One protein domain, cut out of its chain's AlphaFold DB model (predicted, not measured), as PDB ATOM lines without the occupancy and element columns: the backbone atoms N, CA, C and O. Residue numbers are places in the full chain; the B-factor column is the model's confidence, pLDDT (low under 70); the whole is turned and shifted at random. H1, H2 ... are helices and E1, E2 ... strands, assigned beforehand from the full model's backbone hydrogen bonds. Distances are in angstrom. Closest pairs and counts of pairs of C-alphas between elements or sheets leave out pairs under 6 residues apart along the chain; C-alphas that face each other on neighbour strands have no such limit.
ATOM      1  N   ARG A 763      36.170 -45.233  51.703       60.28
ATOM      2  CA  ARG A 763      37.328 -45.780  50.969       60.28
ATOM      3  C   ARG A 763      37.376 -45.266  49.524       60.28
ATOM      4  O   ARG A 763      36.329 -45.137  48.892       60.28
ATOM      5  N   ASN A 764      38.572 -45.117  48.955       66.31
ATOM      6  CA  ASN A 764      38.827 -44.703  47.563       66.31
ATOM      7  C   ASN A 764      38.633 -45.833  46.533       66.31
ATOM      8  O   ASN A 764      39.170 -45.799  45.421       66.31
ATOM      9  N   ASN A 765      37.841 -46.850  46.881       61.59
ATOM     10  CA  ASN A 765      37.470 -47.912  45.957       61.59
ATOM     11  C   ASN A 765      36.799 -47.277  44.728       61.59
ATOM     12  O   ASN A 765      35.863 -46.493  44.875       61.59
ATOM     13  N   ASN A 766      37.265 -47.629  43.526       61.78
ATOM     14  CA  ASN A 766      36.784 -47.129  42.228       61.78
ATOM     15  C   ASN A 766      37.336 -45.768  41.753       61.78
ATOM     16  O   ASN A 766      36.792 -45.212  40.792       61.78
ATOM     17  N   ALA A 767      38.402 -45.233  42.361       67.06
ATOM     18  CA  ALA A 767      39.226 -44.210  41.707       67.06
ATOM     19  C   ALA A 767      39.850 -44.794  40.424       67.06
ATOM     20  O   ALA A 767      40.390 -45.905  40.450       67.06
ATOM     21  N   SER A 768      39.717 -44.098  39.289       70.62
ATOM     22  CA  SER A 768      40.083 -44.654  37.980       70.62
ATOM     23  C   SER A 768      41.261 -43.944  37.315       70.62
ATOM     24  O   SER A 768      42.257 -44.609  37.037       70.62
ATOM     25  N   TYR A 769      41.181 -42.629  37.099       86.56
ATOM     26  CA  TYR A 769      42.203 -41.849  36.391       86.56
ATOM     27  C   TYR A 769      42.402 -40.490  37.051       86.56
ATOM     28  O   TYR A 769      41.450 -39.938  37.609       86.56
ATOM     29  N   ILE A 770      43.618 -39.946  36.955       91.62
ATOM     30  CA  ILE A 770      43.952 -38.611  37.455       91.62
ATOM     31  C   ILE A 770      44.692 -37.771  36.415       91.62
ATOM     32  O   ILE A 770      45.341 -38.317  35.525       91.62
ATOM     33  N   ALA A 771      44.629 -36.449  36.561       93.00
ATOM     34  CA  ALA A 771      45.405 -35.510  35.759       93.00
ATOM     35  C   ALA A 771      45.786 -34.258  36.558       93.00
ATOM     36  O   ALA A 771      44.920 -33.571  37.108       93.00
ATOM     37  N   PHE A 772      47.075 -33.929  36.571       94.12
ATOM     38  CA  PHE A 772      47.589 -32.663  37.100       94.12
ATOM     39  C   PHE A 772      47.360 -31.526  36.104       94.12
ATOM     40  O   PHE A 772      47.536 -31.725  34.899       94.12
ATOM     41  N   SER A 773      46.997 -30.344  36.600       93.62
ATOM     42  CA  SER A 773      47.018 -29.127  35.788       93.62
ATOM     43  C   SER A 773      48.456 -28.698  35.492       93.62
ATOM     44  O   SER A 773      49.382 -28.996  36.245       93.62
ATOM     45  N   ASP A 774      48.648 -27.965  34.396       91.12
ATOM     46  CA  ASP A 774      49.979 -27.551  33.932       91.12
ATOM     47  C   ASP A 774      50.714 -26.628  34.909       91.12
ATOM     48  O   ASP A 774      51.941 -26.620  34.950       91.12
ATOM     49  N   ASP A 775      49.974 -25.857  35.704       93.00
ATOM     50  CA  ASP A 775      50.522 -25.004  36.758       93.00
ATOM     51  C   ASP A 775      50.830 -25.768  38.059       93.00
ATOM     52  O   ASP A 775      51.346 -25.174  39.004       93.00
ATOM     53  N   GLY A 776      50.497 -27.061  38.132       94.19
ATOM     54  CA  GLY A 776      50.661 -27.891  39.321       94.19
ATOM     55  C   GLY A 776      49.759 -27.486  40.488       94.19
ATOM     56  O   GLY A 776      50.006 -27.881  41.618       94.19
ATOM     57  N   ARG A 777      48.726 -26.665  40.282       96.12
ATOM     58  CA  ARG A 777      47.871 -26.193  41.387       96.12
ATOM     59  C   ARG A 777      46.610 -27.020  41.565       96.12
ATOM     60  O   ARG A 777      45.965 -26.908  42.602       96.12
ATOM     61  N   ARG A 778      46.244 -27.842  40.581       95.69
ATOM     62  CA  ARG A 778      45.017 -28.638  40.597       95.69
ATOM     63  C   ARG A 778      45.282 -30.087  40.228       95.69
ATOM     64  O   ARG A 778      46.123 -30.397  39.386       95.69
ATOM     65  N   LEU A 779      44.489 -30.963  40.830       95.62
ATOM     66  CA  LEU A 779      44.401 -32.370  40.464       95.62
ATOM     67  C   LEU A 779      42.951 -32.691  40.125       95.62
ATOM     68  O   LEU A 779      42.053 -32.358  40.896       95.62
ATOM     69  N   ALA A 780      42.736 -33.335  38.985       94.38
ATOM     70  CA  ALA A 780      41.457 -33.920  38.624       94.38
ATOM     71  C   ALA A 780      41.504 -35.431  38.829       94.38
ATOM     72  O   ALA A 780      42.505 -36.056  38.489       94.38
ATOM     73  N   MET A 781      40.420 -36.015  39.335       91.44
ATOM     74  CA  MET A 781      40.226 -37.463  39.400       91.44
ATOM     75  C   MET A 781      38.832 -37.838  38.919       91.44
ATOM     76  O   MET A 781      37.848 -37.188  39.275       91.44
ATOM     77  N   SER A 782      38.745 -38.941  38.184       88.12
ATOM     78  CA  SER A 782      37.485 -39.617  37.905       88.12
ATOM     79  C   SER A 782      37.252 -40.775  38.882       88.12
ATOM     80  O   SER A 782      38.143 -41.593  39.129       88.12
ATOM     81  N   ARG A 783      36.032 -40.877  39.416       84.31
ATOM     82  CA  ARG A 783      35.574 -41.989  40.260       84.31
ATOM     83  C   ARG A 783      34.325 -42.616  39.660       84.31
ATOM     84  O   ARG A 783      33.347 -41.924  39.384       84.31
ATOM     85  N   ASN A 784      34.334 -43.933  39.480       76.56
ATOM     86  CA  ASN A 784      33.187 -44.624  38.887       76.56
ATOM     87  C   ASN A 784      32.020 -44.702  39.890       76.56
ATOM     88  O   ASN A 784      32.204 -45.157  41.023       76.56
ATOM     89  N   GLY A 785      30.829 -44.273  39.460       68.88
ATOM     90  CA  GLY A 785      29.558 -44.393  40.182       68.88
ATOM     91  C   GLY A 785      28.565 -45.322  39.469       68.88
ATOM     92  O   GLY A 785      28.887 -45.947  38.462       68.88
ATOM     93  N   LEU A 786      27.342 -45.445  39.992       65.44
ATOM     94  CA  LEU A 786      26.264 -46.188  39.323       65.44
ATOM     95  C   LEU A 786      25.545 -45.270  38.325       65.44
ATOM     96  O   LEU A 786      24.813 -44.373  38.727       65.44
ATOM     97  N   GLY A 787      25.752 -45.504  37.030       65.94
ATOM     98  CA  GLY A 787      25.130 -44.754  35.926       65.94
ATOM     99  C   GLY A 787      25.772 -43.403  35.577       65.94
ATOM    100  O   GLY A 787      25.476 -42.868  34.517       65.94
ATOM    101  N   VAL A 788      26.664 -42.876  36.420       78.25
ATOM    102  CA  VAL A 788      27.419 -41.631  36.198       78.25
ATOM    103  C   VAL A 788      28.861 -41.785  36.683       78.25
ATOM    104  O   VAL A 788      29.160 -42.650  37.514       78.25
ATOM    105  N   GLN A 789      29.759 -40.932  36.198       83.44
ATOM    106  CA  GLN A 789      31.111 -40.803  36.736       83.44
ATOM    107  C   GLN A 789      31.229 -39.504  37.523       83.44
ATOM    108  O   GLN A 789      30.789 -38.452  37.071       83.44
ATOM    109  N   LYS A 790      31.843 -39.575  38.702       88.12
ATOM    110  CA  LYS A 790      32.076 -38.409  39.549       88.12
ATOM    111  C   LYS A 790      33.447 -37.821  39.233       88.12
ATOM    112  O   LYS A 790      34.441 -38.550  39.255       88.12
ATOM    113  N   ILE A 791      33.496 -36.524  38.956       90.38
ATOM    114  CA  ILE A 791      34.728 -35.751  38.816       90.38
ATOM    115  C   ILE A 791      34.997 -35.043  40.136       90.38
ATOM    116  O   ILE A 791      34.114 -34.400  40.706       90.38
ATOM    117  N   ILE A 792      36.223 -35.183  40.625       91.88
ATOM    118  CA  ILE A 792      36.694 -34.529  41.839       91.88
ATOM    119  C   ILE A 792      37.890 -33.663  41.459       91.88
ATOM    120  O   ILE A 792      38.827 -34.141  40.817       91.88
ATOM    121  N   LEU A 793      37.832 -32.390  41.840       94.06
ATOM    122  CA  LEU A 793      38.894 -31.416  41.640       94.06
ATOM    123  C   LEU A 793      39.419 -30.942  42.987       94.06
ATOM    124  O   LEU A 793      38.650 -30.429  43.800       94.06
ATOM    125  N   TRP A 794      40.729 -31.039  43.186       95.06
ATOM    126  CA  TRP A 794      41.409 -30.465  44.345       95.06
ATOM    127  C   TRP A 794      42.126 -29.173  43.974       95.06
ATOM    128  O   TRP A 794      42.718 -29.079  42.898       95.06
ATOM    129  N   ASP A 795      42.114 -28.215  44.902       95.56
ATOM    130  CA  ASP A 795      43.174 -27.219  45.020       95.56
ATOM    131  C   ASP A 795      44.318 -27.839  45.828       95.56
ATOM    132  O   ASP A 795      44.170 -28.157  47.012       95.56
ATOM    133  N   LEU A 796      45.458 -28.031  45.170       96.31
ATOM    134  CA  LEU A 796      46.644 -28.630  45.771       96.31
ATOM    135  C   LEU A 796      47.393 -27.646  46.674       96.31
ATOM    136  O   LEU A 796      48.148 -28.080  47.538       96.31
ATOM    137  N   VAL A 797      47.201 -26.333  46.520       95.31
ATOM    138  CA  VAL A 797      47.857 -25.354  47.403       95.31
ATOM    139  C   VAL A 797      47.157 -25.316  48.758       95.31
ATOM    140  O   VAL A 797      47.820 -25.382  49.790       95.31
ATOM    141  N   GLY A 798      45.822 -25.241  48.757       93.12
ATOM    142  CA  GLY A 798      45.006 -25.257  49.972       93.12
ATOM    143  C   GLY A 798      44.751 -26.645  50.569       93.12
ATOM    144  O   GLY A 798      44.290 -26.730  51.705       93.12
ATOM    145  N   ASN A 799      45.052 -27.720  49.830       95.06
ATOM    146  CA  ASN A 799      44.663 -29.098  50.144       95.06
ATOM    147  C   ASN A 799      43.169 -29.233  50.463       95.06
ATOM    148  O   ASN A 799      42.771 -29.696  51.531       95.06
ATOM    149  N   ASN A 800      42.321 -28.800  49.538       93.81
ATOM    150  CA  ASN A 800      40.879 -28.913  49.692       93.81
ATOM    151  C   ASN A 800      40.218 -29.290  48.373       93.81
ATOM    152  O   ASN A 800      40.693 -28.971  47.285       93.81
ATOM    153  N   VAL A 801      39.075 -29.958  48.478       93.25
ATOM    154  CA  VAL A 801      38.236 -30.267  47.322       93.25
ATOM    155  C   VAL A 801      37.605 -28.957  46.861       93.25
ATOM    156  O   VAL A 801      36.833 -28.345  47.597       93.25
ATOM    157  N   ALA A 802      37.978 -28.501  45.670       91.25
ATOM    158  CA  ALA A 802      37.470 -27.276  45.068       91.25
ATOM    159  C   ALA A 802      36.099 -27.511  44.419       91.25
ATOM    160  O   ALA A 802      35.177 -26.726  44.620       91.25
ATOM    161  N   HIS A 803      35.957 -28.614  43.675       88.50
ATOM    162  CA  HIS A 803      34.708 -28.995  43.017       88.50
ATOM    163  C   HIS A 803      34.497 -30.508  43.068       88.50
ATOM    164  O   HIS A 803      35.447 -31.290  43.008       88.50
ATOM    165  N   MET A 804      33.232 -30.915  43.134       90.25
ATOM    166  CA  MET A 804      32.819 -32.308  43.020       90.25
ATOM    167  C   MET A 804      31.458 -32.367  42.330       90.25
ATOM    168  O   MET A 804      30.486 -31.814  42.844       90.25
ATOM    169  N   PHE A 805      31.393 -33.028  41.178       89.06
ATOM    170  CA  PHE A 805      30.191 -33.076  40.344       89.06
ATOM    171  C   PHE A 805      30.136 -34.359  39.508       89.06
ATOM    172  O   PHE A 805      31.130 -35.076  39.389       89.06
ATOM    173  N   ASP A 806      28.965 -34.674  38.963       88.06
ATOM    174  CA  ASP A 806      28.715 -35.906  38.214       88.06
ATOM    175  C   ASP A 806      28.577 -35.621  36.713       88.06
ATOM    176  O   ASP A 806      27.957 -34.637  36.314       88.06
ATOM    177  N   ILE A 807      29.126 -36.508  35.883       86.75
ATOM    178  CA  ILE A 807      29.005 -36.472  34.423       86.75
ATOM    179  C   ILE A 807      28.319 -37.746  33.897       86.75
ATOM    180  O   ILE A 807      28.508 -38.830  34.458       86.75
ATOM    181  N   PRO A 808      27.547 -37.658  32.798       82.50
ATOM    182  CA  PRO A 808      26.730 -38.762  32.281       82.50
ATOM    183  C   PRO A 808      27.523 -39.783  31.443       82.50
ATOM    184  O   PRO A 808      26.962 -40.439  30.574       82.50
ATOM    185  N   PHE A 809      28.833 -39.918  31.670       78.69
ATOM    186  CA  PHE A 809      29.711 -40.798  30.897       78.69
ATOM    187  C   PHE A 809      30.664 -41.575  31.798       78.69
ATOM    188  O   PHE A 809      31.138 -41.052  32.799       78.69
ATOM    189  N   PHE A 810      30.996 -42.807  31.407       76.38
ATOM    190  CA  PHE A 810      32.057 -43.593  32.038       76.38
ATOM    191  C   PHE A 810      33.380 -43.400  31.295       76.38
ATOM    192  O   PHE A 810      33.590 -43.964  30.222       76.38
ATOM    193  N   GLY A 811      34.271 -42.606  31.881       74.00
ATOM    194  CA  GLY A 811      35.601 -42.343  31.351       74.00
ATOM    195  C   GLY A 811      36.627 -43.438  31.648       74.00
ATOM    196  O   GLY A 811      36.696 -43.961  32.765       74.00
ATOM    197  N   TYR A 812      37.471 -43.713  30.655       77.50
ATOM    198  CA  TYR A 812      38.666 -44.558  30.681       77.50
ATOM    199  C   TYR A 812      39.974 -43.742  30.602       77.50
ATOM    200  O   TYR A 812      41.036 -44.281  30.303       77.50
ATOM    201  N   GLY A 813      39.896 -42.438  30.865       86.06
ATOM    202  CA  GLY A 813      41.026 -41.516  30.904       86.06
ATOM    203  C   GLY A 813      40.548 -40.096  31.183       86.06
ATOM    204  O   GLY A 813      39.417 -39.754  30.833       86.06
ATOM    205  N   ILE A 814      41.395 -39.278  31.808       90.44
ATOM    206  CA  ILE A 814      41.128 -37.862  32.077       90.44
ATOM    207  C   ILE A 814      42.375 -37.032  31.765       90.44
ATOM    208  O   ILE A 814      43.493 -37.468  32.030       90.44
ATOM    209  N   SER A 815      42.197 -35.854  31.173       91.44
ATOM    210  CA  SER A 815      43.278 -34.903  30.900       91.44
ATOM    211  C   SER A 815      42.752 -33.471  30.861       91.44
ATOM    212  O   SER A 815      41.555 -33.253  30.707       91.44
ATOM    213  N   TRP A 816      43.635 -32.486  30.996       92.12
ATOM    214  CA  TRP A 816      43.284 -31.075  30.832       92.12
ATOM    215  C   TRP A 816      43.439 -30.667  29.362       92.12
ATOM    216  O   TRP A 816      44.494 -30.906  28.770       92.12
ATOM    217  N   SER A 817      42.419 -30.037  28.771       88.81
ATOM    218  CA  SER A 817      42.555 -29.331  27.483       88.81
ATOM    219  C   SER A 817      42.920 -27.863  27.697       88.81
ATOM    220  O   SER A 817      43.741 -27.311  26.965       88.81
ATOM    221  N   SER A 818      42.360 -27.249  28.742       87.25
ATOM    222  CA  SER A 818      42.605 -25.862  29.138       87.25
ATOM    223  C   SER A 818      42.453 -25.687  30.652       87.25
ATOM    224  O   SER A 818      42.170 -26.643  31.367       87.25
ATOM    225  N   ASP A 819      42.585 -24.461  31.161       85.50
ATOM    226  CA  ASP A 819      42.401 -24.182  32.590       85.50
ATOM    227  C   ASP A 819      40.951 -24.323  33.077       85.50
ATOM    228  O   ASP A 819      40.716 -24.316  34.287       85.50
ATOM    229  N   ILE A 820      39.981 -24.435  32.173       87.75
ATOM    230  CA  ILE A 820      38.549 -24.475  32.498       87.75
ATOM    231  C   ILE A 820      37.832 -25.678  31.882       87.75
ATOM    232  O   ILE A 820      36.623 -25.800  32.037       87.75
ATOM    233  N   GLU A 821      38.559 -26.572  31.209       91.38
ATOM    234  CA  GLU A 821      37.979 -27.718  30.510       91.38
ATOM    235  C   GLU A 821      38.826 -28.984  30.713       91.38
ATOM    236  O   GLU A 821      40.058 -28.966  30.605       91.38
ATOM    237  N   LEU A 822      38.140 -30.095  30.997       93.19
ATOM    238  CA  LEU A 822      38.714 -31.437  31.087       93.19
ATOM    239  C   LEU A 822      38.262 -32.291  29.904       93.19
ATOM    240  O   LEU A 822      37.085 -32.310  29.567       93.19
ATOM    241  N   LEU A 823      39.167 -33.076  29.332       92.81
ATOM    242  CA  LEU A 823      38.834 -34.134  28.384       92.81
ATOM    243  C   LEU A 823      38.713 -35.464  29.120       92.81
ATOM    244  O   LEU A 823      39.631 -35.873  29.833       92.81
ATOM    245  N   VAL A 824      37.607 -36.163  28.890       90.19
ATOM    246  CA  VAL A 824      37.349 -37.509  29.407       90.19
ATOM    247  C   VAL A 824      37.234 -38.477  28.229       90.19
ATOM    248  O   VAL A 824      36.428 -38.258  27.326       90.19
ATOM    249  N   ASP A 825      38.045 -39.539  28.220       86.94
ATOM    250  CA  ASP A 825      38.033 -40.577  27.174       86.94
ATOM    251  C   ASP A 825      36.883 -41.554  27.421       86.94
ATOM    252  O   ASP A 825      36.909 -42.312  28.385       86.94
ATOM    253  N   VAL A 826      35.862 -41.536  26.572       80.69
ATOM    254  CA  VAL A 826      34.658 -42.357  26.695       80.69
ATOM    255  C   VAL A 826      34.746 -43.492  25.678       80.69
ATOM    256  O   VAL A 826      34.653 -43.290  24.467       80.69
ATOM    257  N   ILE A 827      34.926 -44.723  26.155       64.94
ATOM    258  CA  ILE A 827      34.987 -45.887  25.267       64.94
ATOM    259  C   ILE A 827      33.572 -46.423  25.039       64.94
ATOM    260  O   ILE A 827      32.942 -46.957  25.954       64.94
ATOM    261  N   ALA A 828      33.102 -46.346  23.791       51.84
ATOM    262  CA  ALA A 828      31.988 -47.159  23.320       51.84
ATOM    263  C   ALA A 828      32.382 -48.645  23.400       51.84
ATOM    264  O   ALA A 828      33.485 -49.035  23.019       51.84
ATOM    265  N   THR A 829      31.493 -49.469  23.945       45.03
ATOM    266  CA  THR A 829      31.696 -50.895  24.234       45.03
ATOM    267  C   THR A 829      32.392 -51.660  23.088       45.03
ATOM    268  O   THR A 829      31.956 -51.605  21.941       45.03
ATOM    269  N   ASN A 830      33.454 -52.408  23.434       44.00
ATOM    270  CA  ASN A 830      34.418 -53.141  22.584       44.00
ATOM    271  C   ASN A 830      35.556 -52.324  21.935       44.00
ATOM    272  O   ASN A 830      35.517 -52.048  20.730       44.00
ATOM    273  N   PRO A 831      36.657 -52.058  22.673       44.66
ATOM    274  CA  PRO A 831      37.932 -51.739  22.035       44.66
ATOM    275  C   PRO A 831      38.320 -52.873  21.071       44.66
ATOM    276  O   PRO A 831      38.459 -54.025  21.476       44.66
ATOM    277  N   GLY A 832      38.450 -52.547  19.782       47.91
ATOM    278  CA  GLY A 832      38.946 -53.476  18.763       47.91
ATOM    279  C   GLY A 832      38.066 -53.689  17.532       47.91
ATOM    280  O   GLY A 832      38.510 -54.332  16.581       47.91
ATOM    281  N   VAL A 833      36.855 -53.126  17.490       51.00
ATOM    282  CA  VAL A 833      36.064 -53.094  16.251       51.00
ATOM    283  C   VAL A 833      36.612 -51.989  15.349       51.00
ATOM    284  O   VAL A 833      36.470 -50.803  15.639       51.00
ATOM    285  N   ALA A 834      37.256 -52.379  14.250       51.22
ATOM    286  CA  ALA A 834      37.756 -51.437  13.255       51.22
ATOM    287  C   ALA A 834      36.625 -50.517  12.756       51.22
ATOM    288  O   ALA A 834      35.578 -50.993  12.318       51.22
ATOM    289  N   GLY A 835      36.852 -49.200  12.812       56.06
ATOM    290  CA  GLY A 835      35.943 -48.186  12.265       56.06
ATOM    291  C   GLY A 835      35.082 -47.434  13.285       56.06
ATOM    292  O   GLY A 835      34.404 -46.488  12.889       56.06
ATOM    293  N   VAL A 836      35.119 -47.781  14.577       63.12
ATOM    294  CA  VAL A 836      34.480 -46.961  15.621       63.12
ATOM    295  C   VAL A 836      35.452 -45.849  16.046       63.12
ATOM    296  O   VAL A 836      36.583 -46.156  16.433       63.12
ATOM    297  N   PRO A 837      35.078 -44.559  15.948       69.00
ATOM    298  CA  PRO A 837      35.936 -43.473  16.407       69.00
ATOM    299  C   PRO A 837      36.098 -43.515  17.930       69.00
ATOM    300  O   PRO A 837      35.158 -43.847  18.653       69.00
ATOM    301  N   ARG A 838      37.281 -43.134  18.424       80.19
ATOM    302  CA  ARG A 838      37.475 -42.900  19.862       80.19
ATOM    303  C   ARG A 838      36.783 -41.591  20.234       80.19
ATOM    304  O   ARG A 838      36.930 -40.602  19.519       80.19
ATOM    305  N   HIS A 839      36.030 -41.586  21.327       85.81
ATOM    306  CA  HIS A 839      35.195 -40.456  21.727       85.81
ATOM    307  C   HIS A 839      35.768 -39.799  22.981       85.81
ATOM    308  O   HIS A 839      35.937 -40.451  24.001       85.81
ATOM    309  N   LEU A 840      36.078 -38.506  22.906       89.44
ATOM    310  CA  LEU A 840      36.390 -37.679  24.067       89.44
ATOM    311  C   LEU A 840      35.222 -36.727  24.331       89.44
ATOM    312  O   LEU A 840      34.685 -36.126  23.396       89.44
ATOM    313  N   VAL A 841      34.852 -36.552  25.594       90.50
ATOM    314  CA  VAL A 841      33.930 -35.491  26.017       90.50
ATOM    315  C   VAL A 841      34.711 -34.396  26.722       90.50
ATOM    316  O   VAL A 841      35.551 -34.672  27.575       90.50
ATOM    317  N   ALA A 842      34.442 -33.156  26.336       92.44
ATOM    318  CA  ALA A 842      34.998 -31.964  26.945       92.44
ATOM    319  C   ALA A 842      34.026 -31.480  28.017       92.44
ATOM    320  O   ALA A 842      32.879 -31.144  27.719       92.44
ATOM    321  N   VAL A 843      34.467 -31.508  29.266       92.56
ATOM    322  CA  VAL A 843      33.704 -31.119  30.445       92.56
ATOM    323  C   VAL A 843      34.101 -29.700  30.815       92.56
ATOM    324  O   VAL A 843      35.239 -29.459  31.217       92.56
ATOM    325  N   ASP A 844      33.154 -28.778  30.686       92.50
ATOM    326  CA  ASP A 844      33.315 -27.383  31.074       92.50
ATOM    327  C   ASP A 844      33.155 -27.256  32.593       92.50
ATOM    328  O   ASP A 844      32.123 -27.618  33.161       92.50
ATOM    329  N   LEU A 845      34.200 -26.773  33.265       91.12
ATOM    330  CA  LEU A 845      34.246 -26.711  34.725       91.12
ATOM    331  C   LEU A 845      33.293 -25.667  35.328       91.12
ATOM    332  O   LEU A 845      32.659 -25.990  36.332       91.12
ATOM    333  N   PRO A 846      33.136 -24.449  34.762       91.19
ATOM    334  CA  PRO A 846      32.156 -23.479  35.251       91.19
ATOM    335  C   PRO A 846      30.705 -23.979  35.229       91.19
ATOM    336  O   PRO A 846      29.959 -23.721  36.175       91.19
ATOM    337  N   SER A 847      30.289 -24.681  34.167       89.75
ATOM    338  CA  SER A 847      28.930 -25.229  34.056       89.75
ATOM    339  C   SER A 847      28.771 -26.632  34.649       89.75
ATOM    340  O   SER A 847      27.634 -27.047  34.882       89.75
ATOM    341  N   GLU A 848      29.875 -27.338  34.918       91.19
ATOM    342  CA  GLU A 848      29.930 -28.734  35.385       91.19
ATOM    343  C   GLU A 848      29.205 -29.713  34.442       91.19
ATOM    344  O   GLU A 848      28.543 -30.662  34.868       91.19
ATOM    345  N   ARG A 849      29.286 -29.459  33.133       87.56
ATOM    346  CA  ARG A 849      28.571 -30.217  32.096       87.56
ATOM    347  C   ARG A 849      29.484 -30.569  30.940       87.56
ATOM    348  O   ARG A 849      30.547 -29.978  30.764       87.56
ATOM    349  N   VAL A 850      29.036 -31.503  30.105       90.00
ATOM    350  CA  VAL A 850      29.662 -31.676  28.796       90.00
ATOM    351  C   VAL A 850      29.416 -30.415  27.978       90.00
ATOM    352  O   VAL A 850      28.270 -30.037  27.743       90.00
ATOM    353  N   GLY A 851      30.506 -29.757  27.594       90.44
ATOM    354  CA  GLY A 851      30.527 -28.616  26.694       90.44
ATOM    355  C   GLY A 851      30.657 -29.043  25.239       90.44
ATOM    356  O   GLY A 851      29.971 -28.499  24.374       90.44
ATOM    357  N   TRP A 852      31.476 -30.058  24.957       91.62
ATOM    358  CA  TRP A 852      31.800 -30.443  23.584       91.62
ATOM    359  C   TRP A 852      32.104 -31.932  23.424       91.62
ATOM    360  O   TRP A 852      32.517 -32.604  24.367       91.62
ATOM    361  N   HIS A 853      31.948 -32.445  22.205       90.94
ATOM    362  CA  HIS A 853      32.306 -33.817  21.841       90.94
ATOM    363  C   HIS A 853      33.436 -33.819  20.809       90.94
ATOM    364  O   HIS A 853      33.355 -33.130  19.794       90.94
ATOM    365  N   TYR A 854      34.463 -34.643  21.014       90.00
ATOM    366  CA  TYR A 854      35.533 -34.867  20.043       90.00
ATOM    367  C   TYR A 854      35.572 -36.332  19.608       90.00
ATOM    368  O   TYR A 854      35.676 -37.235  20.434       90.00
ATOM    369  N   LEU A 855      35.521 -36.578  18.300       88.69
ATOM    370  CA  LEU A 855      35.643 -37.914  17.718       88.69
ATOM    371  C   LEU A 855      36.977 -38.053  16.996       88.69
ATOM    372  O   LEU A 855      37.209 -37.400  15.980       88.69
ATOM    373  N   ILE A 856      37.850 -38.922  17.490       87.88
ATOM    374  CA  ILE A 856      39.110 -39.251  16.828       87.88
ATOM    375  C   ILE A 856      38.846 -40.359  15.819       87.88
ATOM    376  O   ILE A 856      38.426 -41.462  16.180       87.88
ATOM    377  N   THR A 857      39.095 -40.079  14.544       84.06
ATOM    378  CA  THR A 857      38.814 -41.039  13.474       84.06
ATOM    379  C   THR A 857      39.711 -42.268  13.564       84.06
ATOM    380  O   THR A 857      40.879 -42.174  13.951       84.06
ATOM    381  N   ASN A 858      39.162 -43.412  13.137       73.94
ATOM    382  CA  ASN A 858      39.922 -44.586  12.711       73.94
ATOM    383  C   ASN A 858      40.957 -45.116  13.722       73.94
ATOM    384  O   ASN A 858      42.152 -45.151  13.431       73.94
ATOM    385  N   ASN A 859      40.517 -45.543  14.909       73.62
ATOM    386  CA  ASN A 859      41.410 -46.051  15.961       73.62
ATOM    387  C   ASN A 859      42.536 -45.073  16.357       73.62
ATOM    388  O   ASN A 859      43.589 -45.509  16.817       73.62
ATOM    389  N   GLY A 860      42.346 -43.760  16.206       85.19
ATOM    390  CA  GLY A 860      43.341 -42.795  16.665       85.19
ATOM    391  C   GLY A 860      43.611 -42.884  18.174       85.19
ATOM    392  O   GLY A 860      42.819 -43.425  18.953       85.19
ATOM    393  N   ARG A 861      44.767 -42.368  18.590       89.25
ATOM    394  CA  ARG A 861      45.174 -42.248  19.994       89.25
ATOM    395  C   ARG A 861      45.332 -40.778  20.342       89.25
ATOM    396  O   ARG A 861      45.779 -39.995  19.513       89.25
ATOM    397  N   HIS A 862      44.964 -40.412  21.558       90.44
ATOM    398  CA  HIS A 862      45.246 -39.093  22.113       90.44
ATOM    399  C   HIS A 862      46.272 -39.239  23.221       90.44
ATOM    400  O   HIS A 862      46.327 -40.288  23.862       90.44
ATOM    401  N   GLY A 863      47.100 -38.215  23.370       83.69
ATOM    402  CA  GLY A 863      47.982 -38.051  24.509       83.69
ATOM    403  C   GLY A 863      47.429 -36.980  25.443       83.69
ATOM    404  O   GLY A 863      46.254 -36.620  25.400       83.69
ATOM    405  N   PHE A 864      48.304 -36.433  26.273       80.50
ATOM    406  CA  PHE A 864      47.977 -35.307  27.142       80.50
ATOM    407  C   PHE A 864      48.203 -33.966  26.427       80.50
ATOM    408  O   PHE A 864      48.470 -33.895  25.225       80.50
ATOM    409  N   ARG A 865      48.092 -32.868  27.170       87.12
ATOM    410  CA  ARG A 865      48.518 -31.552  26.699       87.12
ATOM    411  C   ARG A 865      50.046 -31.521  26.561       87.12
ATOM    412  O   ARG A 865      50.769 -31.947  27.462       87.12
ATOM    413  N   GLY A 866      50.532 -31.055  25.415       87.88
ATOM    414  CA  GLY A 866      51.950 -30.870  25.135       87.88
ATOM    415  C   GLY A 866      52.551 -29.715  25.938       87.88
ATOM    416  O   GLY A 866      51.848 -28.924  26.567       87.88
ATOM    417  N   SER A 867      53.875 -29.589  25.896       91.12
ATOM    418  CA  SER A 867      54.607 -28.453  26.482       91.12
ATOM    419  C   SER A 867      54.262 -27.108  25.827       91.12
ATOM    420  O   SER A 867      54.534 -26.065  26.401       91.12
ATOM    421  N   ASP A 868      53.635 -27.115  24.655       91.75
ATOM    422  CA  ASP A 868      53.119 -25.934  23.958       91.75
ATOM    423  C   ASP A 868      51.680 -25.562  24.335       91.75
ATOM    424  O   ASP A 868      51.104 -24.640  23.760       91.75
ATOM    425  N   GLY A 869      51.071 -26.287  25.275       88.69
ATOM    426  CA  GLY A 869      49.696 -26.050  25.692       88.69
ATOM    427  C   GLY A 869      48.644 -26.529  24.684       88.69
ATOM    428  O   GLY A 869      47.455 -26.288  24.900       88.69
ATOM    429  N   ARG A 870      49.037 -27.221  23.609       92.56
ATOM    430  CA  ARG A 870      48.103 -27.857  22.668       92.56
ATOM    431  C   ARG A 870      47.845 -29.302  23.065       92.56
ATOM    432  O   ARG A 870      48.702 -29.965  23.638       92.56
ATOM    433  N   HIS A 871      46.670 -29.816  22.734       92.62
ATOM    434  CA  HIS A 871      46.368 -31.234  22.863       92.62
ATOM    435  C   HIS A 871      46.926 -31.995  21.656       92.62
ATOM    436  O   HIS A 871      46.741 -31.561  20.515       92.62
ATOM    437  N   TRP A 872      47.601 -33.122  21.888       94.56
ATOM    438  CA  TRP A 872      48.179 -33.919  20.807       94.56
ATOM    439  C   TRP A 872      47.447 -35.240  20.603       94.56
ATOM    440  O   TRP A 872      47.176 -35.980  21.547       94.56
ATOM    441  N   TYR A 873      47.186 -35.571  19.341       94.88
ATOM    442  CA  TYR A 873      46.604 -36.851  18.947       94.88
ATOM    443  C   TYR A 873      47.256 -37.390  17.676       94.88
ATOM    444  O   TYR A 873      47.745 -36.635  16.835       94.88
ATOM    445  N   VAL A 874      47.222 -38.709  17.518       94.62
ATOM    446  CA  VAL A 874      47.598 -39.418  16.297       94.62
ATOM    447  C   VAL A 874      46.370 -40.100  15.706       94.62
ATOM    448  O   VAL A 874      45.609 -40.768  16.404       94.62
ATOM    449  N   SER A 875      46.155 -39.928  14.408       92.44
ATOM    450  CA  SER A 875      45.062 -40.572  13.677       92.44
ATOM    451  C   SER A 875      45.516 -40.948  12.270       92.44
ATOM    452  O   SER A 875      46.423 -40.321  11.716       92.44
ATOM    453  N   GLY A 876      44.899 -41.980  11.696       88.12
ATOM    454  CA  GLY A 876      45.111 -42.412  10.316       88.12
ATOM    455  C   GLY A 876      43.809 -42.432   9.516       88.12
ATOM    456  O   GLY A 876      42.731 -42.198  10.059       88.12
ATOM    457  N   ASP A 877      43.916 -42.735   8.222       82.12
ATOM    458  CA  ASP A 877      42.766 -42.957   7.340       82.12
ATOM    459  C   ASP A 877      42.852 -44.327   6.669       82.12
ATOM    460  O   ASP A 877      43.938 -44.771   6.297       82.12
ATOM    461  N   ALA A 878      41.702 -44.966   6.433       71.88
ATOM    462  CA  ALA A 878      41.639 -46.326   5.889       71.88
ATOM    463  C   ALA A 878      42.255 -46.451   4.484       71.88
ATOM    464  O   ALA A 878      42.706 -47.524   4.099       71.88
ATOM    465  N   GLY A 879      42.287 -45.350   3.726       72.25
ATOM    466  CA  GLY A 879      42.896 -45.278   2.397       72.25
ATOM    467  C   GLY A 879      44.370 -44.860   2.387       72.25
ATOM    468  O   GLY A 879      44.924 -44.669   1.306       72.25
ATOM    469  N   ARG A 880      45.006 -44.657   3.550       75.12
ATOM    470  CA  ARG A 880      46.390 -44.169   3.658       75.12
ATOM    471  C   ARG A 880      47.293 -45.218   4.299       75.12
ATOM    472  O   ARG A 880      46.928 -45.867   5.273       75.12
ATOM    473  N   SER A 881      48.518 -45.320   3.787       83.94
ATOM    474  CA  SER A 881      49.582 -46.126   4.399       83.94
ATOM    475  C   SER A 881      50.198 -45.475   5.644       83.94
ATOM    476  O   SER A 881      50.898 -46.142   6.396       83.94
ATOM    477  N   ASP A 882      49.949 -44.178   5.849       90.69
ATOM    478  CA  ASP A 882      50.571 -43.354   6.885       90.69
ATOM    479  C   ASP A 882      49.520 -42.633   7.737       90.69
ATOM    480  O   ASP A 882      48.453 -42.253   7.240       90.69
ATOM    481  N   SER A 883      49.882 -42.369   8.990       94.06
ATOM    482  CA  SER A 883      49.089 -41.636   9.977       94.06
ATOM    483  C   SER A 883      49.694 -40.252  10.237       94.06
ATOM    484  O   SER A 883      50.810 -39.953   9.806       94.06
ATOM    485  N   MET A 884      48.963 -39.383  10.931       95.06
ATOM    486  CA  MET A 884      49.413 -38.035  11.283       95.06
ATOM    487  C   MET A 884      49.286 -37.807  12.787       95.06
ATOM    488  O   MET A 884      48.202 -37.969  13.346       95.06
ATOM    489  N   LEU A 885      50.383 -37.386  13.411       96.44
ATOM    490  CA  LEU A 885      50.421 -36.808  14.751       96.44
ATOM    491  C   LEU A 885      50.190 -35.293  14.628       96.44
ATOM    492  O   LEU A 885      50.786 -34.641  13.765       96.44
ATOM    493  N   ARG A 886      49.300 -34.722  15.440       95.69
ATOM    494  CA  ARG A 886      48.899 -33.311  15.357       95.69
ATOM    495  C   ARG A 886      48.760 -32.678  16.729       95.69
ATOM    496  O   ARG A 886      48.147 -33.278  17.603       95.69
ATOM    497  N   GLY A 887      49.257 -31.450  16.853       94.88
ATOM    498  CA  GLY A 887      48.955 -30.551  17.963       94.88
ATOM    499  C   GLY A 887      47.764 -29.667  17.599       94.88
ATOM    500  O   GLY A 887      47.748 -29.056  16.526       94.88
ATOM    501  N   VAL A 888      46.753 -29.616  18.462       93.06
ATOM    502  CA  VAL A 888      45.547 -28.798  18.283       93.06
ATOM    503  C   VAL A 888      45.205 -28.039  19.559       93.06
ATOM    504  O   VAL A 888      45.263 -28.580  20.659       93.06
ATOM    505  N   THR A 889      44.822 -26.774  19.421       91.69
ATOM    506  CA  THR A 889      44.265 -26.002  20.535       91.69
ATOM    507  C   THR A 889      42.831 -26.448  20.763       91.69
ATOM    508  O   THR A 889      41.992 -26.271  19.877       91.69
ATOM    509  N   LEU A 890      42.576 -27.048  21.925       89.50
ATOM    510  CA  LEU A 890      41.245 -27.430  22.378       89.50
ATOM    511  C   LEU A 890      40.937 -26.699  23.688       89.50
ATOM    512  O   LEU A 890      41.820 -26.632  24.547       89.50
ATOM    513  N   PRO A 891      39.718 -26.181  23.857       88.56
ATOM    514  CA  PRO A 891      38.683 -26.018  22.826       88.56
ATOM    515  C   PRO A 891      39.083 -25.000  21.739       88.56
ATOM    516  O   PRO A 891      39.956 -24.152  21.959       88.56
ATOM    517  N   GLN A 892      38.487 -25.081  20.540       86.50
ATOM    518  CA  GLN A 892      38.738 -24.065  19.511       86.50
ATOM    519  C   GLN A 892      38.087 -22.734  19.909       86.50
ATOM    520  O   GLN A 892      37.155 -22.683  20.711       86.50
ATOM    521  N   ARG A 893      38.571 -21.623  19.339       83.81
ATOM    522  CA  ARG A 893      38.086 -20.275  19.688       83.81
ATOM    523  C   ARG A 893      36.574 -20.113  19.493       83.81
ATOM    524  O   ARG A 893      35.934 -19.454  20.308       83.81
ATOM    525  N   ASP A 894      36.027 -20.694  18.431       83.06
ATOM    526  CA  ASP A 894      34.599 -20.596  18.122       83.06
ATOM    527  C   ASP A 894      33.768 -21.508  19.044       83.06
ATOM    528  O   ASP A 894      32.708 -21.097  19.520       83.06
ATOM    529  N   ASP A 895      34.293 -22.688  19.391       86.00
ATOM    530  CA  ASP A 895      33.689 -23.619  20.355       86.00
ATOM    531  C   ASP A 895      33.566 -22.961  21.738       86.00
ATOM    532  O   ASP A 895      32.511 -23.004  22.368       86.00
ATOM    533  N   MET A 896      34.620 -22.259  22.174       84.62
ATOM    534  CA  MET A 896      34.666 -21.534  23.449       84.62
ATOM    535  C   MET A 896      33.528 -20.530  23.625       84.62
ATOM    536  O   MET A 896      32.985 -20.397  24.721       84.62
ATOM    537  N   ALA A 897      33.159 -19.815  22.559       84.00
ATOM    538  CA  ALA A 897      32.072 -18.843  22.617       84.00
ATOM    539  C   ALA A 897      30.710 -19.515  22.854       84.00
ATOM    540  O   ALA A 897      29.836 -18.928  23.493       84.00
ATOM    541  N   LEU A 898      30.525 -20.741  22.359       85.31
ATOM    542  CA  LEU A 898      29.315 -21.531  22.583       85.31
ATOM    543  C   LEU A 898      29.316 -22.158  23.980       85.31
ATOM    544  O   LEU A 898      28.300 -22.097  24.671       85.31
ATOM    545  N   ILE A 899      30.457 -22.714  24.401       86.69
ATOM    546  CA  ILE A 899      30.630 -23.356  25.710       86.69
ATOM    547  C   ILE A 899      30.406 -22.345  26.838       86.69
ATOM    548  O   ILE A 899      29.670 -22.636  27.775       86.69
ATOM    549  N   GLY A 900      30.935 -21.123  26.714       83.31
ATOM    550  CA  GLY A 900      30.802 -20.079  27.738       83.31
ATOM    551  C   GLY A 900      29.364 -19.621  28.036       83.31
ATOM    552  O   GLY A 900      29.145 -18.938  29.033       83.31
ATOM    553  N   ASN A 901      28.380 -19.995  27.209       84.56
ATOM    554  CA  ASN A 901      26.957 -19.728  27.464       84.56
ATOM    555  C   ASN A 901      26.263 -20.843  28.262       84.56
ATOM    556  O   ASN A 901      25.072 -20.731  28.567       84.56
ATOM    557  N   LEU A 902      26.964 -21.939  28.569       88.06
ATOM    558  CA  LEU A 902      26.396 -23.044  29.322       88.06
ATOM    559  C   LEU A 902      26.139 -22.649  30.771       88.06
ATOM    560  O   LEU A 902      26.970 -22.065  31.460       88.06
ATOM    561  N   GLN A 903      24.958 -23.028  31.244       88.06
ATOM    562  CA  GLN A 903      24.574 -22.899  32.640       88.06
ATOM    563  C   GLN A 903      24.550 -24.273  33.299       88.06
ATOM    564  O   GLN A 903      24.203 -25.282  32.667       88.06
ATOM    565  N   ARG A 904      24.884 -24.293  34.590       88.25
ATOM    566  CA  ARG A 904      24.748 -25.473  35.442       88.25
ATOM    567  C   ARG A 904      23.285 -25.910  35.498       88.25
ATOM    568  O   ARG A 904      22.395 -25.073  35.650       88.25
ATOM    569  N   LEU A 905      23.041 -27.214  35.386       87.00
ATOM    570  CA  LEU A 905      21.700 -27.798  35.476       87.00
ATOM    571  C   LEU A 905      21.533 -28.538  36.806       87.00
ATOM    572  O   LEU A 905      22.432 -29.291  37.184       87.00
ATOM    573  N   PRO A 906      20.403 -28.367  37.515       85.56
ATOM    574  CA  PRO A 906      20.092 -29.223  38.649       85.56
ATOM    575  C   PRO A 906      19.833 -30.661  38.166       85.56
ATOM    576  O   PRO A 906      19.319 -30.852  37.059       85.56
ATOM    577  N   PRO A 907      20.153 -31.684  38.975       87.62
ATOM    578  CA  PRO A 907      19.790 -33.052  38.637       87.62
ATOM    579  C   PRO A 907      18.265 -33.222  38.626       87.62
ATOM    580  O   PRO A 907      17.550 -32.587  39.402       87.62
ATOM    581  N   SER A1060      24.434 -34.288  28.841       80.19
ATOM    582  CA  SER A1060      25.237 -35.177  27.982       80.19
ATOM    583  C   SER A1060      25.393 -34.705  26.534       80.19
ATOM    584  O   SER A1060      26.214 -35.271  25.820       80.19
ATOM    585  N   VAL A1061      24.620 -33.705  26.092       79.44
ATOM    586  CA  VAL A1061      24.520 -33.312  24.668       79.44
ATOM    587  C   VAL A1061      25.640 -32.365  24.221       79.44
ATOM    588  O   VAL A1061      26.028 -32.381  23.054       79.44
ATOM    589  N   GLY A1062      26.133 -31.511  25.125       82.75
ATOM    590  CA  GLY A1062      27.042 -30.419  24.769       82.75
ATOM    591  C   GLY A1062      26.425 -29.373  23.836       82.75
ATOM    592  O   GLY A1062      25.228 -29.387  23.546       82.75
ATOM    593  N   VAL A1063      27.251 -28.430  23.381       87.25
ATOM    594  CA  VAL A1063      26.862 -27.382  22.415       87.25
ATOM    595  C   VAL A1063      27.445 -27.604  21.020       87.25
ATOM    596  O   VAL A1063      27.155 -26.840  20.100       87.25
ATOM    597  N   GLY A1064      28.227 -28.669  20.831       86.94
ATOM    598  CA  GLY A1064      28.755 -29.033  19.526       86.94
ATOM    599  C   GLY A1064      29.644 -30.270  19.528       86.94
ATOM    600  O   GLY A1064      29.904 -30.902  20.554       86.94
ATOM    601  N   ILE A1065      30.081 -30.619  18.322       89.00
ATOM    602  CA  ILE A1065      30.921 -31.777  18.048       89.00
ATOM    603  C   ILE A1065      32.004 -31.428  17.030       89.00
ATOM    604  O   ILE A1065      31.770 -30.705  16.060       89.00
ATOM    605  N   SER A1066      33.193 -31.989  17.224       90.75
ATOM    606  CA  SER A1066      34.311 -31.906  16.293       90.75
ATOM    607  C   SER A1066      34.942 -33.268  16.034       90.75
ATOM    608  O   SER A1066      34.899 -34.179  16.854       90.75
ATOM    609  N   THR A1067      35.539 -33.421  14.859       89.88
ATOM    610  CA  THR A1067      36.296 -34.612  14.468       89.88
ATOM    611  C   THR A1067      37.781 -34.301  14.431       89.88
ATOM    612  O   THR A1067      38.195 -33.335  13.794       89.88
ATOM    613  N   LEU A1068      38.579 -35.139  15.085       91.56
ATOM    614  CA  LEU A1068      40.035 -35.103  15.072       91.56
ATOM    615  C   LEU A1068      40.535 -36.125  14.043       91.56
ATOM    616  O   LEU A1068      40.513 -37.332  14.282       91.56
ATOM    617  N   SER A1069      40.952 -35.627  12.878       91.12
ATOM    618  CA  SER A1069      41.377 -36.435  11.723       91.12
ATOM    619  C   SER A1069      42.830 -36.148  11.331       91.12
ATOM    620  O   SER A1069      43.421 -35.187  11.840       91.12
ATOM    621  N   PRO A1070      43.426 -36.886  10.379       91.25
ATOM    622  CA  PRO A1070      44.742 -36.539   9.838       91.25
ATOM    623  C   PRO A1070      44.824 -35.124   9.233       91.25
ATOM    624  O   PRO A1070      45.900 -34.516   9.208       91.25
ATOM    625  N   ALA A1071      43.695 -34.570   8.778       90.31
ATOM    626  CA  ALA A1071      43.605 -33.210   8.246       90.31
ATOM    627  C   ALA A1071      43.563 -32.124   9.341       90.31
ATOM    628  O   ALA A1071      43.847 -30.962   9.052       90.31
ATOM    629  N   GLY A1072      43.265 -32.491  10.591       89.88
ATOM    630  CA  GLY A1072      43.093 -31.571  11.716       89.88
ATOM    631  C   GLY A1072      41.745 -31.730  12.416       89.88
ATOM    632  O   GLY A1072      40.995 -32.672  12.139       89.88
ATOM    633  N   CYS A1073      41.463 -30.793  13.323       91.75
ATOM    634  CA  CYS A1073      40.176 -30.666  13.997       91.75
ATOM    635  C   CYS A1073      39.169 -29.957  13.079       91.75
ATOM    636  O   CYS A1073      39.470 -28.884  12.550       91.75
ATOM    637  N   GLN A1074      38.002 -30.566  12.872       90.19
ATOM    638  CA  GLN A1074      36.919 -30.027  12.047       90.19
ATOM    639  C   GLN A1074      35.587 -30.101  12.793       90.19
ATOM    640  O   GLN A1074      35.165 -31.188  13.194       90.19
ATOM    641  N   GLN A1075      34.903 -28.967  12.920       85.56
ATOM    642  CA  GLN A1075      33.562 -28.902  13.496       85.56
ATOM    643  C   GLN A1075      32.541 -29.607  12.593       85.56
ATOM    644  O   GLN A1075      32.539 -29.433  11.371       85.56
ATOM    645  N   GLN A1076      31.643 -30.387  13.194       77.31
ATOM    646  CA  GLN A1076      30.535 -31.033  12.494       77.31
ATOM    647  C   GLN A1076      29.188 -30.425  12.894       77.31
ATOM    648  O   GLN A1076      29.007 -29.946  14.009       77.31
ATOM    649  N   LYS A1077      28.217 -30.467  11.971       63.41
ATOM    650  CA  LYS A1077      26.847 -29.975  12.214       63.41
ATOM    651  C   LYS A1077      25.956 -30.982  12.951       63.41
ATOM    652  O   LYS A1077      24.984 -30.570  13.569       63.41
ATOM    653  N   THR A1078      26.264 -32.278  12.871       58.88
ATOM    654  CA  THR A1078      25.481 -33.388  13.447       58.88
ATOM    655  C   THR A1078      26.417 -34.518  13.870       58.88
ATOM    656  O   THR A1078      27.376 -34.788  13.149       58.88
ATOM    657  N   MET A1079      26.117 -35.213  14.974       54.84
ATOM    658  CA  MET A1079      26.815 -36.450  15.355       54.84
ATOM    659  C   MET A1079      26.736 -37.488  14.218       54.84
ATOM    660  O   MET A1079      25.636 -37.734  13.712       54.84
ATOM    661  N   PRO A1080      27.855 -38.119  13.808       49.88
ATOM    662  CA  PRO A1080      27.804 -39.316  12.975       49.88
ATOM    663  C   PRO A1080      26.963 -40.390  13.679       49.88
ATOM    664  O   PRO A1080      26.984 -40.438  14.909       49.88
ATOM    665  N   PRO A1081      26.248 -41.267  12.951       42.62
ATOM    666  CA  PRO A1081      25.516 -42.360  13.575       42.62
ATOM    667  C   PRO A1081      26.502 -43.267  14.318       42.62
ATOM    668  O   PRO A1081      27.223 -44.060  13.709       42.62
ATOM    669  N   ILE A1082      26.545 -43.137  15.640       46.41
ATOM    670  CA  ILE A1082      27.194 -44.109  16.504       46.41
ATOM    671  C   ILE A1082      26.258 -45.319  16.466       46.41
ATOM    672  O   ILE A1082      25.051 -45.188  16.635       46.41
ATOM    673  N   ASN A1083      26.766 -46.493  16.090       40.75
ATOM    674  CA  ASN A1083      25.935 -47.682  15.876       40.75
ATOM    675  C   ASN A1083      24.933 -47.865  17.036       40.75
ATOM    676  O   ASN A1083      25.330 -47.736  18.191       40.75
ATOM    677  N   LYS A1084      23.664 -48.197  16.743       37.84
ATOM    678  CA  LYS A1084      22.514 -48.208  17.688       37.84
ATOM    679  C   LYS A1084      22.716 -48.964  19.018       37.84
ATOM    680  O   LYS A1084      21.861 -48.896  19.898       37.84
ATOM    681  N   SER A1085      23.789 -49.739  19.163       34.72
ATOM    682  CA  SER A1085      24.201 -50.366  20.422       34.72
ATOM    683  C   SER A1085      24.891 -49.401  21.394       34.72
ATOM    684  O   SER A1085      24.763 -49.592  22.597       34.72
ATOM    685  N   ALA A1086      25.590 -48.378  20.898       34.81
ATOM    686  CA  ALA A1086      26.225 -47.329  21.697       34.81
ATOM    687  C   ALA A1086      25.242 -46.197  22.046       34.81
ATOM    688  O   ALA A1086      25.276 -45.710  23.168       34.81
ATOM    689  N   ASP A1087      24.288 -45.886  21.158       34.94
ATOM    690  CA  ASP A1087      23.164 -44.964  21.433       34.94
ATOM    691  C   ASP A1087      22.243 -45.434  22.572       34.94
ATOM    692  O   ASP A1087      21.419 -44.672  23.055       34.94
ATOM    693  N   LYS A1088      22.333 -46.707  22.984       34.19
ATOM    694  CA  LYS A1088      21.618 -47.228  24.162       34.19
ATOM    695  C   LYS A1088      22.393 -47.054  25.474       34.19
ATOM    696  O   LYS A1088      21.851 -47.394  26.522       34.19
ATOM    697  N   ALA A1089      23.654 -46.629  25.398       31.94
ATOM    698  CA  ALA A1089      24.533 -46.378  26.539       31.94
ATOM    699  C   ALA A1089      24.819 -44.878  26.765       31.94
ATOM    700  O   ALA A1089      25.357 -44.540  27.818       31.94
ATOM    701  N   ILE A1090      24.472 -44.019  25.796       31.23
ATOM    702  CA  ILE A1090      24.225 -42.575  25.976       31.23
ATOM    703  C   ILE A1090      22.811 -42.420  26.542       31.23
ATOM    704  O   ILE A1090      22.618 -41.535  27.405       31.23
TER     705      ILE A1090
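AT A GLANCE: This is residues 763 to 907 and 1060 to 1090 of the 1090 residues of the protein "SHD1 domain-containing protein" of Blastopirellula marina (UniProt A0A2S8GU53). Three sheets stack face to face: the curled sheet E5 E6 E7 E8 E12 E13 is in the middle, the sheet E1 E2 E3 E4 packs on it with crossed strands, and the small sheet E9 E10 E11 packs on it at a lesser angle. The one short helix, H1, packs beside E8, and residues 1077 to 1090 make a tail with no named element. The printed part has 176 residues, with strands E1 to E11, then H1, then E12 and E13. The six-strand sheet, in the order E5, E6, E7, E8, E12, E13, is mixed; the other two run in chain order and are antiparallel. The class is mostly strand, and the whole is compact, with a radius of gyration of the C-alphas of 15.9 A and spans of 51 by 37 by 32 A.

HOW THE PARTS SIT: Begin with E5, residues 811 to 818, E6, 821 to 826, E7, 838 to 844, and E8, 849 to 856, a meander of hairpins, each strand the antiparallel neighbour of the one before; look for N 815 and O 823, 2.9 A, N 824 and O 841, 2.9 A, and N 840 and O 854, 2.8 A, within hydrogen-bond range. E12, residues 1065 to 1069, is parallel to E8 at 27 degrees, with N 1066 and O 853 at 2.8 A. E13, residues 1072 to 1076, forms an antiparallel hairpin with E12, with N 1074 and O 1067 at 2.9 A. This sheet is strongly twisted. H1, residues 893 to 899, is on it at a height over the sheet of 8.5 A, over none of its strands, but only just: 2 of its 7 C-alphas fall on E8. Their closest C-alphas are those of Gly 851 and Ile 899, 5.4 A. In H1, 1 of 3 O i to N i+4 pairs and 3 of 4 O i to N i+3 pairs are within range. The meander E1, 767 to 772, E2, 778 to 784, E3, 789 to 795, and E4, 800 to 807, faces the large sheet, strands at 59 degrees; N 781 and O 792 of the hairpin E2 and E3 are 2.9 A apart. The closest C-alphas of E1 and E5 are those of Ala 771 and Ser 815, 5.3 A. The meander E9, 861 to 865, E10, 871 to 876, and E11, 883 to 888, faces it at 24 degrees; N 873 and O 886 of the hairpin E10 and E11 are 3.0 A apart. The closest C-alphas of E10 and E12 are those of Ser 875 and Ser 1069, 5.9 A.

IN THESE COORDINATES: Find C-alpha 811 at (35.601, -42.343, 31.351), where E5 begins and runs 18.0 A. E4 measures 20.8 A and E8 20.6 A. E1 begins at C-alpha 767, (39.226, -44.210, 41.707), and E13 ends at C-alpha 1076, (30.535, -31.033, 12.494).

THE WHOLE: Look for the two farthest C-alphas at Gly 798 and Gly 879, 51.7 A apart. Residues 908 to 1059 are not printed; C-alphas 907 and 1060 are 12.2 A apart across the cut. The link E6 to E7 is long, with 11 residues. Mean pLDDT of the printed part is 81.3; residues 763 to 767, 785 to 787, 827 to 837 and 1077 to 1090 are under 70.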